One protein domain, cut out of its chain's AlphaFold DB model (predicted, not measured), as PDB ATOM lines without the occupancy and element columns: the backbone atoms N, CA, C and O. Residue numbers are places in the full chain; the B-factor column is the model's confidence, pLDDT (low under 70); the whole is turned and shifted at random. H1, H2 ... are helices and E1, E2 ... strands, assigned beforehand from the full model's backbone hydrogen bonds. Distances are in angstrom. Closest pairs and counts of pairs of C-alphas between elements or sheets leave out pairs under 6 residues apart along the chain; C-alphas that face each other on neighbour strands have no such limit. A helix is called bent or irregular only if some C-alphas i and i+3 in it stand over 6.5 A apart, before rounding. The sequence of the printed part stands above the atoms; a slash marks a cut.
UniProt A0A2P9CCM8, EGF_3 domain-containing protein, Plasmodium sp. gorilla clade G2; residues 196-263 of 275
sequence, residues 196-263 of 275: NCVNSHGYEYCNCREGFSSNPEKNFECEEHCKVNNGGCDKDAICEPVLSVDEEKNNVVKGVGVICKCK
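Overview. This is residues 196 to 263 of the 275 residues of the protein "EGF_3 domain-containing protein" of Plasmodium sp. gorilla clade G2 (UniProt A0A2P9CCM8). Three small two-stranded antiparallel sheets follow one another along the longest axis of a flat domain: the hairpin E1 and E2 at one end, the hairpin E3 and E4 in the middle, and the pair E5 and E6 at the other end. The short helix H1 sits between the second and third sheets, and H2 lies in the loop that joins E5 to E6, beyond the end of that pair. The printed part has 68 residues, with two named helices and six named strands in the order E1, E2, E3, E4, H1, E5, H2, E6; its class is mixed, helices and strands. It is only just loose, close to compact, with a radius of gyration of the C-alphas of 13.3 A and spans of 43 by 25 by 13 A.

Arrangement. E1, residues 196 to 200, and E2, residues 203 to 207, form a hairpin, antiparallel at 150 degrees, with N 198 and O 205 2.9 A apart, within hydrogen-bond range. E3, residues 212 to 215, and E4, residues 221 to 224, form a second hairpin at 133 degrees, where N 213 and O 223 are 2.8 A apart. The closest C-alphas of E2 and E4, those of Cys 206 and Glu 221, are 6.6 A apart. H1, residues 229 to 232, is only just apart from E3, at 8.1 A. E5, residues 237 to 241, and E6, residues 258 to 262, are antiparallel at 158 degrees, with N 240 and O 259 2.9 A apart. The closest C-alphas of H1 and E5 are those of Asn 230 and Cys 239, 6.0 A apart. For H2, residues 244 to 250, and E6 they are those of Asn 250 and Ile 259, 7.7 A apart. H1 and H2 are apart, and E1 and E2 are apart from H1, E5, H2 and E6. H1 is too short for an O i to N i+4 pair, while H2 has 1 of 3 within range, and 2 of 4 O i to N i+3 pairs.

Along the chain. E1 begins at C-alpha 196, (10.938, -66.643, 56.182), and is 12.4 A long; E2 is 12.1 A. E3 is 9.2 A long and E4 10.2 A. H1 spans 5.6 A, with C-alpha 229 at (12.115, -73.231, 75.764). E5 is 13.0 A long. H2, 10.2 A long, is only just irregular: C-alphas 245 and 248 are 6.9 A apart. E6 is 13.2 A long and ends at C-alpha 262, (1.560, -72.570, 86.918).

Size, cuts and confidence. The two C-alphas farthest apart, those of His 201 and Lys 263, are 44.8 A apart. The printed part has no cut. No link is long; the link from H2 to E6, 7 residues, is short, and the others are tight. The mean pLDDT of the printed part is 86.4, and residues 201 to 202 are under 70.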
ATOM      1  N   ASN A 196      10.391 -67.179  57.422       91.31
ATOM      2  CA  ASN A 196      10.938 -66.643  56.182       91.31
ATOM      3  C   ASN A 196      12.428 -66.341  56.371       91.31
ATOM      4  O   ASN A 196      12.815 -65.662  57.322       91.31
ATOM      5  N   CYS A 197      13.259 -66.814  55.451       89.31
ATOM      6  CA  CYS A 197      14.682 -66.502  55.435       89.31
ATOM      7  C   CYS A 197      14.882 -65.054  54.973       89.31
ATOM      8  O   CYS A 197      14.440 -64.688  53.882       89.31
ATOM      9  N   VAL A 198      15.544 -64.236  55.790       87.56
ATOM     10  CA  VAL A 198      15.878 -62.847  55.469       87.56
ATOM     11  C   VAL A 198      17.391 -62.707  55.368       87.56
ATOM     12  O   VAL A 198      18.110 -63.038  56.306       87.56
ATOM     13  N   ASN A 199      17.866 -62.197  54.232       80.50
ATOM     14  CA  ASN A 199      19.241 -61.741  54.064       80.50
ATOM     15  C   ASN A 199      19.234 -60.210  54.097       80.50
ATOM     16  O   ASN A 199      18.675 -59.569  53.209       80.50
ATOM     17  N   SER A 200      19.798 -59.626  55.152       77.38
ATOM     18  CA  SER A 200      19.915 -58.178  55.309       77.38
ATOM     19  C   SER A 200      21.384 -57.807  55.429       77.38
ATOM     20  O   SER A 200      22.052 -58.170  56.398       77.38
ATOM     21  N   HIS A 201      21.906 -57.105  54.422       69.88
ATOM     22  CA  HIS A 201      23.301 -56.654  54.376       69.88
ATOM     23  C   HIS A 201      24.335 -57.784  54.575       69.88
ATOM     24  O   HIS A 201      25.391 -57.567  55.172       69.88
ATOM     25  N   GLY A 202      24.035 -58.993  54.086       68.88
ATOM     26  CA  GLY A 202      24.899 -60.170  54.213       68.88
ATOM     27  C   GLY A 202      24.735 -60.953  55.519       68.88
ATOM     28  O   GLY A 202      25.446 -61.941  55.712       68.88
ATOM     29  N   TYR A 203      23.818 -60.543  56.400       71.25
ATOM     30  CA  TYR A 203      23.406 -61.315  57.569       71.25
ATOM     31  C   TYR A 203      22.132 -62.088  57.250       71.25
ATOM     32  O   TYR A 203      21.101 -61.497  56.926       71.25
ATOM     33  N   GLU A 204      22.209 -63.410  57.371       81.12
ATOM     34  CA  GLU A 204      21.062 -64.296  57.206       81.12
ATOM     35  C   GLU A 204      20.444 -64.592  58.573       81.12
ATOM     36  O   GLU A 204      21.153 -64.953  59.514       81.12
ATOM     37  N   TYR A 205      19.127 -64.450  58.686       84.69
ATOM     38  CA  TYR A 205      18.367 -64.855  59.866       84.69
ATOM     39  C   TYR A 205      16.956 -65.302  59.483       84.69
ATOM     40  O   TYR A 205      16.431 -64.950  58.423       84.69
ATOM     41  N   CYS A 206      16.330 -66.078  60.362       88.88
ATOM     42  CA  CYS A 206      14.953 -66.513  60.192       88.88
ATOM     43  C   CYS A 206      13.997 -65.520  60.847       88.88
ATOM     44  O   CYS A 206      14.037 -65.301  62.055       88.88
ATOM     45  N   ASN A 207      13.130 -64.912  60.040       90.94
ATOM     46  CA  ASN A 207      12.010 -64.123  60.527       90.94
ATOM     47  C   ASN A 207      10.811 -65.054  60.749       90.94
ATOM     48  O   ASN A 207      10.205 -65.537  59.786       90.94
ATOM     49  N   CYS A 208      10.509 -65.350  62.011       89.12
ATOM     50  CA  CYS A 208       9.429 -66.261  62.373       89.12
ATOM     51  C   CYS A 208       8.060 -65.584  62.247       89.12
ATOM     52  O   CYS A 208       7.910 -64.390  62.495       89.12
ATOM     53  N   ARG A 209       7.058 -66.361  61.827       86.81
ATOM     54  CA  ARG A 209       5.660 -65.910  61.784       86.81
ATOM     55  C   ARG A 209       5.097 -65.817  63.203       86.81
ATOM     56  O   ARG A 209       5.650 -66.412  64.124       86.81
ATOM     57  N   GLU A 210       3.978 -65.113  63.364       84.38
ATOM     58  CA  GLU A 210       3.241 -65.098  64.634       84.38
ATOM     59  C   GLU A 210       2.954 -66.532  65.113       84.38
ATOM     60  O   GLU A 210       2.570 -67.387  64.312       84.38
ATOM     61  N   GLY A 211       3.172 -66.800  66.403       82.88
ATOM     62  CA  GLY A 211       3.045 -68.140  66.986       82.88
ATOM     63  C   GLY A 211       4.332 -68.980  66.972       82.88
ATOM     64  O   GLY A 211       4.344 -70.080  67.534       82.88
ATOM     65  N   PHE A 212       5.417 -68.486  66.361       88.88
ATOM     66  CA  PHE A 212       6.683 -69.205  66.219       88.88
ATOM     67  C   PHE A 212       7.876 -68.425  66.788       88.88
ATOM     68  O   PHE A 212       7.982 -67.208  66.650       88.88
ATOM     69  N   SER A 213       8.830 -69.153  67.367       88.25
ATOM     70  CA  SER A 213      10.112 -68.652  67.866       88.25
ATOM     71  C   SER A 213      11.279 -69.322  67.153       88.25
ATOM     72  O   SER A 213      11.207 -70.487  66.766       88.25
ATOM     73  N   SER A 214      12.393 -68.600  67.034       88.25
ATOM     74  CA  SER A 214      13.652 -69.173  66.560       88.25
ATOM     75  C   SER A 214      14.213 -70.142  67.599       88.25
ATOM     76  O   SER A 214      14.461 -69.738  68.739       88.25
ATOM     77  N   ASN A 215      14.465 -71.388  67.208       86.50
ATOM     78  CA  ASN A 215      15.058 -72.399  68.072       86.50
ATOM     79  C   ASN A 215      16.599 -72.386  67.950       86.50
ATOM     80  O   ASN A 215      17.133 -72.834  66.930       86.50
ATOM     81  N   PRO A 216      17.348 -71.916  68.967       82.06
ATOM     82  CA  PRO A 216      18.809 -71.864  68.905       82.06
ATOM     83  C   PRO A 216      19.463 -73.253  68.833       82.06
ATOM     84  O   PRO A 216      20.570 -73.373  68.315       82.06
ATOM     85  N   GLU A 217      18.785 -74.309  69.291       85.75
ATOM     86  CA  GLU A 217      19.282 -75.690  69.219       85.75
ATOM     87  C   GLU A 217      19.135 -76.292  67.814       85.75
ATOM     88  O   GLU A 217      19.833 -77.243  67.466       85.75
ATOM     89  N   LYS A 218      18.266 -75.709  66.977       83.69
ATOM     90  CA  LYS A 218      18.021 -76.124  65.588       83.69
ATOM     91  C   LYS A 218      18.425 -75.045  64.593       83.69
ATOM     92  O   LYS A 218      17.685 -74.712  63.676       83.69
ATOM     93  N   ASN A 219      19.617 -74.481  64.785       81.12
ATOM     94  CA  ASN A 219      20.192 -73.492  63.868       81.12
ATOM     95  C   ASN A 219      19.251 -72.298  63.587       81.12
ATOM     96  O   ASN A 219      19.194 -71.794  62.467       81.12
ATOM     97  N   PHE A 220      18.513 -71.861  64.612       84.56
ATOM     98  CA  PHE A 220      17.542 -70.762  64.567       84.56
ATOM     99  C   PHE A 220      16.322 -70.996  63.662       84.56
ATOM    100  O   PHE A 220      15.632 -70.039  63.310       84.56
ATOM    101  N   GLU A 221      16.012 -72.252  63.330       89.25
ATOM    102  CA  GLU A 221      14.774 -72.631  62.643       89.25
ATOM    103  C   GLU A 221      13.532 -72.224  63.459       89.25
ATOM    104  O   GLU A 221      13.542 -72.269  64.690       89.25
ATOM    105  N   CYS A 222      12.458 -71.802  62.784       91.25
ATOM    106  CA  CYS A 222      11.243 -71.348  63.455       91.25
ATOM    107  C   CYS A 222      10.331 -72.522  63.832       91.25
ATOM    108  O   CYS A 222       9.780 -73.208  62.965       91.25
ATOM    109  N   GLU A 223      10.101 -72.684  65.132       92.12
ATOM    110  CA  GLU A 223       9.207 -73.684  65.722       92.12
ATOM    111  C   GLU A 223       8.147 -73.013  66.600       92.12
ATOM    112  O   GLU A 223       8.291 -71.856  66.980       92.12
ATOM    113  N   GLU A 224       7.052 -73.715  66.896       91.88
ATOM    114  CA  GLU A 224       5.982 -73.184  67.753       91.88
ATOM    115  C   GLU A 224       6.544 -72.704  69.099       91.88
ATOM    116  O   GLU A 224       7.357 -73.404  69.707       91.88
ATOM    117  N   HIS A 225       6.079 -71.551  69.593       91.38
ATOM    118  CA  HIS A 225       6.609 -70.927  70.813       91.38
ATOM    119  C   HIS A 225       6.753 -71.910  71.983       91.38
ATOM    120  O   HIS A 225       7.827 -72.019  72.565       91.38
ATOM    121  N   CYS A 226       5.711 -72.690  72.291       93.19
ATOM    122  CA  CYS A 226       5.737 -73.624  73.421       93.19
ATOM    123  C   CYS A 226       6.717 -74.796  73.249       93.19
ATOM    124  O   CYS A 226       7.129 -75.392  74.242       93.19
ATOM    125  N   LYS A 227       7.128 -75.125  72.016       92.44
ATOM    126  CA  LYS A 227       8.167 -76.137  71.759       92.44
ATOM    127  C   LYS A 227       9.572 -75.581  71.991       92.44
ATOM    128  O   LYS A 227      10.482 -76.346  72.299       92.44
ATOM    129  N   VAL A 228       9.743 -74.263  71.894       91.06
ATOM    130  CA  VAL A 228      11.023 -73.581  72.102       91.06
ATOM    131  C   VAL A 228      11.090 -73.042  73.525       91.06
ATOM    132  O   VAL A 228      10.433 -72.061  73.860       91.06
ATOM    133  N   ASN A 229      11.901 -73.673  74.379       90.19
ATOM    134  CA  ASN A 229      12.115 -73.231  75.764       90.19
ATOM    135  C   ASN A 229      10.799 -72.983  76.543       90.19
ATOM    136  O   ASN A 229      10.677 -71.998  77.268       90.19
ATOM    137  N   ASN A 230       9.786 -73.837  76.339       91.31
ATOM    138  CA  ASN A 230       8.452 -73.707  76.938       91.31
ATOM    139  C   ASN A 230       7.797 -72.326  76.716       91.31
ATOM    140  O   ASN A 230       7.128 -71.817  77.608       91.31
ATOM    141  N   GLY A 231       8.048 -71.656  75.584       89.31
ATOM    142  CA  GLY A 231       7.563 -70.290  75.335       89.31
ATOM    143  C   GLY A 231       8.152 -69.231  76.276       89.31
ATOM    144  O   GLY A 231       7.640 -68.119  76.350       89.31
ATOM    145  N   GLY A 232       9.210 -69.564  77.024       89.19
ATOM    146  CA  GLY A 232       9.745 -68.740  78.109       89.19
ATOM    147  C   GLY A 232       8.996 -68.879  79.440       89.19
ATOM    148  O   GLY A 232       9.342 -68.183  80.393       89.19
ATOM    149  N   CYS A 233       7.998 -69.761  79.527       92.00
ATOM    150  CA  CYS A 233       7.299 -70.071  80.768       92.00
ATOM    151  C   CYS A 233       8.214 -70.790  81.772       92.00
ATOM    152  O   CYS A 233       9.184 -71.454  81.397       92.00
ATOM    153  N   ASP A 234       7.850 -70.737  83.055       94.19
ATOM    154  CA  ASP A 234       8.494 -71.550  84.088       94.19
ATOM    155  C   ASP A 234       8.397 -73.050  83.729       94.19
ATOM    156  O   ASP A 234       7.428 -73.502  83.114       94.19
ATOM    157  N   LYS A 235       9.383 -73.857  84.130       94.56
ATOM    158  CA  LYS A 235       9.357 -75.324  83.959       94.56
ATOM    159  C   LYS A 235       8.142 -75.980  84.643       94.56
ATOM    160  O   LYS A 235       7.652 -77.028  84.208       94.56
ATOM    161  N   ASP A 236       7.642 -75.351  85.706       95.25
ATOM    162  CA  ASP A 236       6.477 -75.782  86.473       95.25
ATOM    163  C   ASP A 236       5.178 -75.118  85.978       95.25
ATOM    164  O   ASP A 236       4.115 -75.291  86.581       95.25
ATOM    165  N   ALA A 237       5.233 -74.423  84.838       96.06
ATOM    166  CA  ALA A 237       4.082 -73.903  84.118       96.06
ATOM    167  C   ALA A 237       3.749 -74.714  82.859       96.06
ATOM    168  O   ALA A 237       4.581 -75.403  82.267       96.06
ATOM    169  N   ILE A 238       2.487 -74.617  82.459       95.12
ATOM    170  CA  ILE A 238       1.953 -75.076  81.181       95.12
ATOM    171  C   ILE A 238       1.985 -73.883  80.225       95.12
ATOM    172  O   ILE A 238       1.479 -72.814  80.575       95.12
ATOM    173  N   CYS A 239       2.574 -74.075  79.046       94.50
ATOM    174  CA  CYS A 239       2.544 -73.113  77.950       94.50
ATOM    175  C   CYS A 239       1.363 -73.411  77.020       94.50
ATOM    176  O   CYS A 239       1.201 -74.543  76.560       94.50
ATOM    177  N   GLU A 240       0.565 -72.391  76.720       92.81
ATOM    178  CA  GLU A 240      -0.524 -72.440  75.746       92.81
ATOM    179  C   GLU A 240      -0.298 -71.356  74.679       92.81
ATOM    180  O   GLU A 240      -0.061 -70.201  75.039       92.81
ATOM    181  N   PRO A 241      -0.359 -71.674  73.374       90.31
ATOM    182  CA  PRO A 241      -0.233 -70.664  72.330       90.31
ATOM    183  C   PRO A 241      -1.446 -69.724  72.335       90.31
ATOM    184  O   PRO A 241      -2.581 -70.164  72.525       90.31
ATOM    185  N   VAL A 242      -1.218 -68.436  72.077       88.44
ATOM    186  CA  VAL A 242      -2.280 -67.427  71.946       88.44
ATOM    187  C   VAL A 242      -2.079 -66.599  70.680       88.44
ATOM    188  O   VAL A 242      -0.955 -66.296  70.284       88.44
ATOM    189  N   LEU A 243      -3.184 -66.251  70.019       84.19
ATOM    190  CA  LEU A 243      -3.166 -65.368  68.853       84.19
ATOM    191  C   LEU A 243      -2.938 -63.918  69.287       84.19
ATOM    192  O   LEU A 243      -3.437 -63.498  70.328       84.19
ATOM    193  N   SER A 244      -2.277 -63.126  68.442       80.31
ATOM    194  CA  SER A 244      -1.962 -61.713  68.706       80.31
ATOM    195  C   SER A 244      -3.183 -60.861  69.092       80.31
ATOM    196  O   SER A 244      -3.099 -59.973  69.937       80.31
ATOM    197  N   VAL A 245      -4.356 -61.164  68.527       81.94
ATOM    198  CA  VAL A 245      -5.633 -60.485  68.834       81.94
ATOM    199  C   VAL A 245      -6.204 -60.818  70.215       81.94
ATOM    200  O   VAL A 245      -7.054 -60.087  70.728       81.94
ATOM    201  N   ASP A 246      -5.761 -61.924  70.804       84.06
ATOM    202  CA  ASP A 246      -6.239 -62.429  72.087       84.06
ATOM    203  C   ASP A 246      -5.195 -62.265  73.198       84.06
ATOM    204  O   ASP A 246      -5.529 -62.461  74.364       84.06
ATOM    205  N   GLU A 247      -3.965 -61.839  72.888       83.00
ATOM    206  CA  GLU A 247      -2.936 -61.526  73.887       83.00
ATOM    207  C   GLU A 247      -3.434 -60.482  74.892       83.00
ATOM    208  O   GLU A 247      -3.457 -60.734  76.096       83.00
ATOM    209  N   GLU A 248      -3.932 -59.343  74.397       81.94
ATOM    210  CA  GLU A 248      -4.433 -58.255  75.245       81.94
ATOM    211  C   GLU A 248      -5.642 -58.697  76.083       81.94
ATOM    212  O   GLU A 248      -5.745 -58.347  77.258       81.94
ATOM    213  N   LYS A 249      -6.527 -59.537  75.522       84.12
ATOM    214  CA  LYS A 249      -7.687 -60.084  76.249       84.12
ATOM    215  C   LYS A 249      -7.281 -61.027  77.381       84.12
ATOM    216  O   LYS A 249      -8.020 -61.163  78.351       84.12
ATOM    217  N   ASN A 250      -6.121 -61.668  77.257       79.00
ATOM    218  CA  ASN A 250      -5.579 -62.599  78.241       79.00
ATOM    219  C   ASN A 250      -4.511 -61.959  79.147       79.00
ATOM    220  O   ASN A 250      -3.805 -62.677  79.851       79.00
ATOM    221  N   ASN A 251      -4.397 -60.621  79.165       74.50
ATOM    222  CA  ASN A 251      -3.373 -59.876  79.915       74.50
ATOM    223  C   ASN A 251      -1.925 -60.284  79.570       74.50
ATOM    224  O   ASN A 251      -1.026 -60.209  80.413       74.50
ATOM    225  N   VAL A 252      -1.693 -60.720  78.333       77.38
ATOM    226  CA  VAL A 252      -0.369 -61.033  77.789       77.38
ATOM    227  C   VAL A 252       0.176 -59.801  77.065       77.38
ATOM    228  O   VAL A 252      -0.560 -59.075  76.397       77.38
ATOM    229  N   VAL A 253       1.477 -59.544  77.206       73.81
ATOM    230  CA  VAL A 253       2.150 -58.470  76.464       73.81
ATOM    231  C   VAL A 253       2.127 -58.803  74.975       73.81
ATOM    232  O   VAL A 253       2.451 -59.919  74.583       73.81
ATOM    233  N   LYS A 254       1.771 -57.821  74.146       74.44
ATOM    234  CA  LYS A 254       1.670 -58.001  72.698       74.44
ATOM    235  C   LYS A 254       2.982 -58.501  72.081       74.44
ATOM    236  O   LYS A 254       4.038 -57.914  72.323       74.44
ATOM    237  N   GLY A 255       2.894 -59.527  71.239       74.06
ATOM    238  CA  GLY A 255       4.019 -60.140  70.530       74.06
ATOM    239  C   GLY A 255       4.749 -61.248  71.295       74.06
ATOM    240  O   GLY A 255       5.830 -61.649  70.870       74.06
ATOM    241  N   VAL A 256       4.194 -61.733  72.408       77.94
ATOM    242  CA  VAL A 256       4.749 -62.853  73.189       77.94
ATOM    243  C   VAL A 256       4.231 -64.204  72.680       77.94
ATOM    244  O   VAL A 256       4.967 -65.187  72.674       77.94
ATOM    245  N   GLY A 257       2.978 -64.259  72.231       85.88
ATOM    246  CA  GLY A 257       2.365 -65.395  71.545       85.88
ATOM    247  C   GLY A 257       2.056 -66.603  72.429       85.88
ATOM    248  O   GLY A 257       1.639 -67.639  71.905       85.88
ATOM    249  N   VAL A 258       2.241 -66.501  73.752       90.75
ATOM    250  CA  VAL A 258       1.958 -67.582  74.709       90.75
ATOM    251  C   VAL A 258       1.316 -67.098  76.011       90.75
ATOM    252  O   VAL A 258       1.550 -65.984  76.476       90.75
ATOM    253  N   ILE A 259       0.534 -67.983  76.625       91.25
ATOM    254  CA  ILE A 259       0.025 -67.883  77.992       91.25
ATOM    255  C   ILE A 259       0.740 -68.941  78.835       91.25
ATOM    256  O   ILE A 259       0.765 -70.116  78.470       91.25
ATOM    257  N   CYS A 260       1.267 -68.538  79.988       92.12
ATOM    258  CA  CYS A 260       1.875 -69.449  80.950       92.12
ATOM    259  C   CYS A 260       0.956 -69.624  82.170       92.12
ATOM    260  O   CYS A 260       0.481 -68.648  82.754       92.12
ATOM    261  N   LYS A 261       0.713 -70.867  82.596       93.50
ATOM    262  CA  LYS A 261      -0.110 -71.185  83.779       93.50
ATOM    263  C   LYS A 261       0.628 -72.128  84.716       93.50
ATOM    264  O   LYS A 261       0.935 -73.253  84.330       93.50
ATOM    265  N   CYS A 262       0.895 -71.704  85.949       95.19
ATOM    266  CA  CYS A 262       1.560 -72.570  86.918       95.19
ATOM    267  C   CYS A 262       0.706 -73.790  87.268       95.19
ATOM    268  O   CYS A 262      -0.477 -73.660  87.581       95.19
ATOM    269  N   LYS A 263       1.324 -74.975  87.296       95.38
ATOM    270  CA  LYS A 263       0.657 -76.238  87.661       95.38
ATOM    271  C   LYS A 263       0.129 -76.235  89.099       95.38
ATOM    272  O   LYS A 263      -0.835 -76.928  89.398       95.38
TER     273      LYS A 263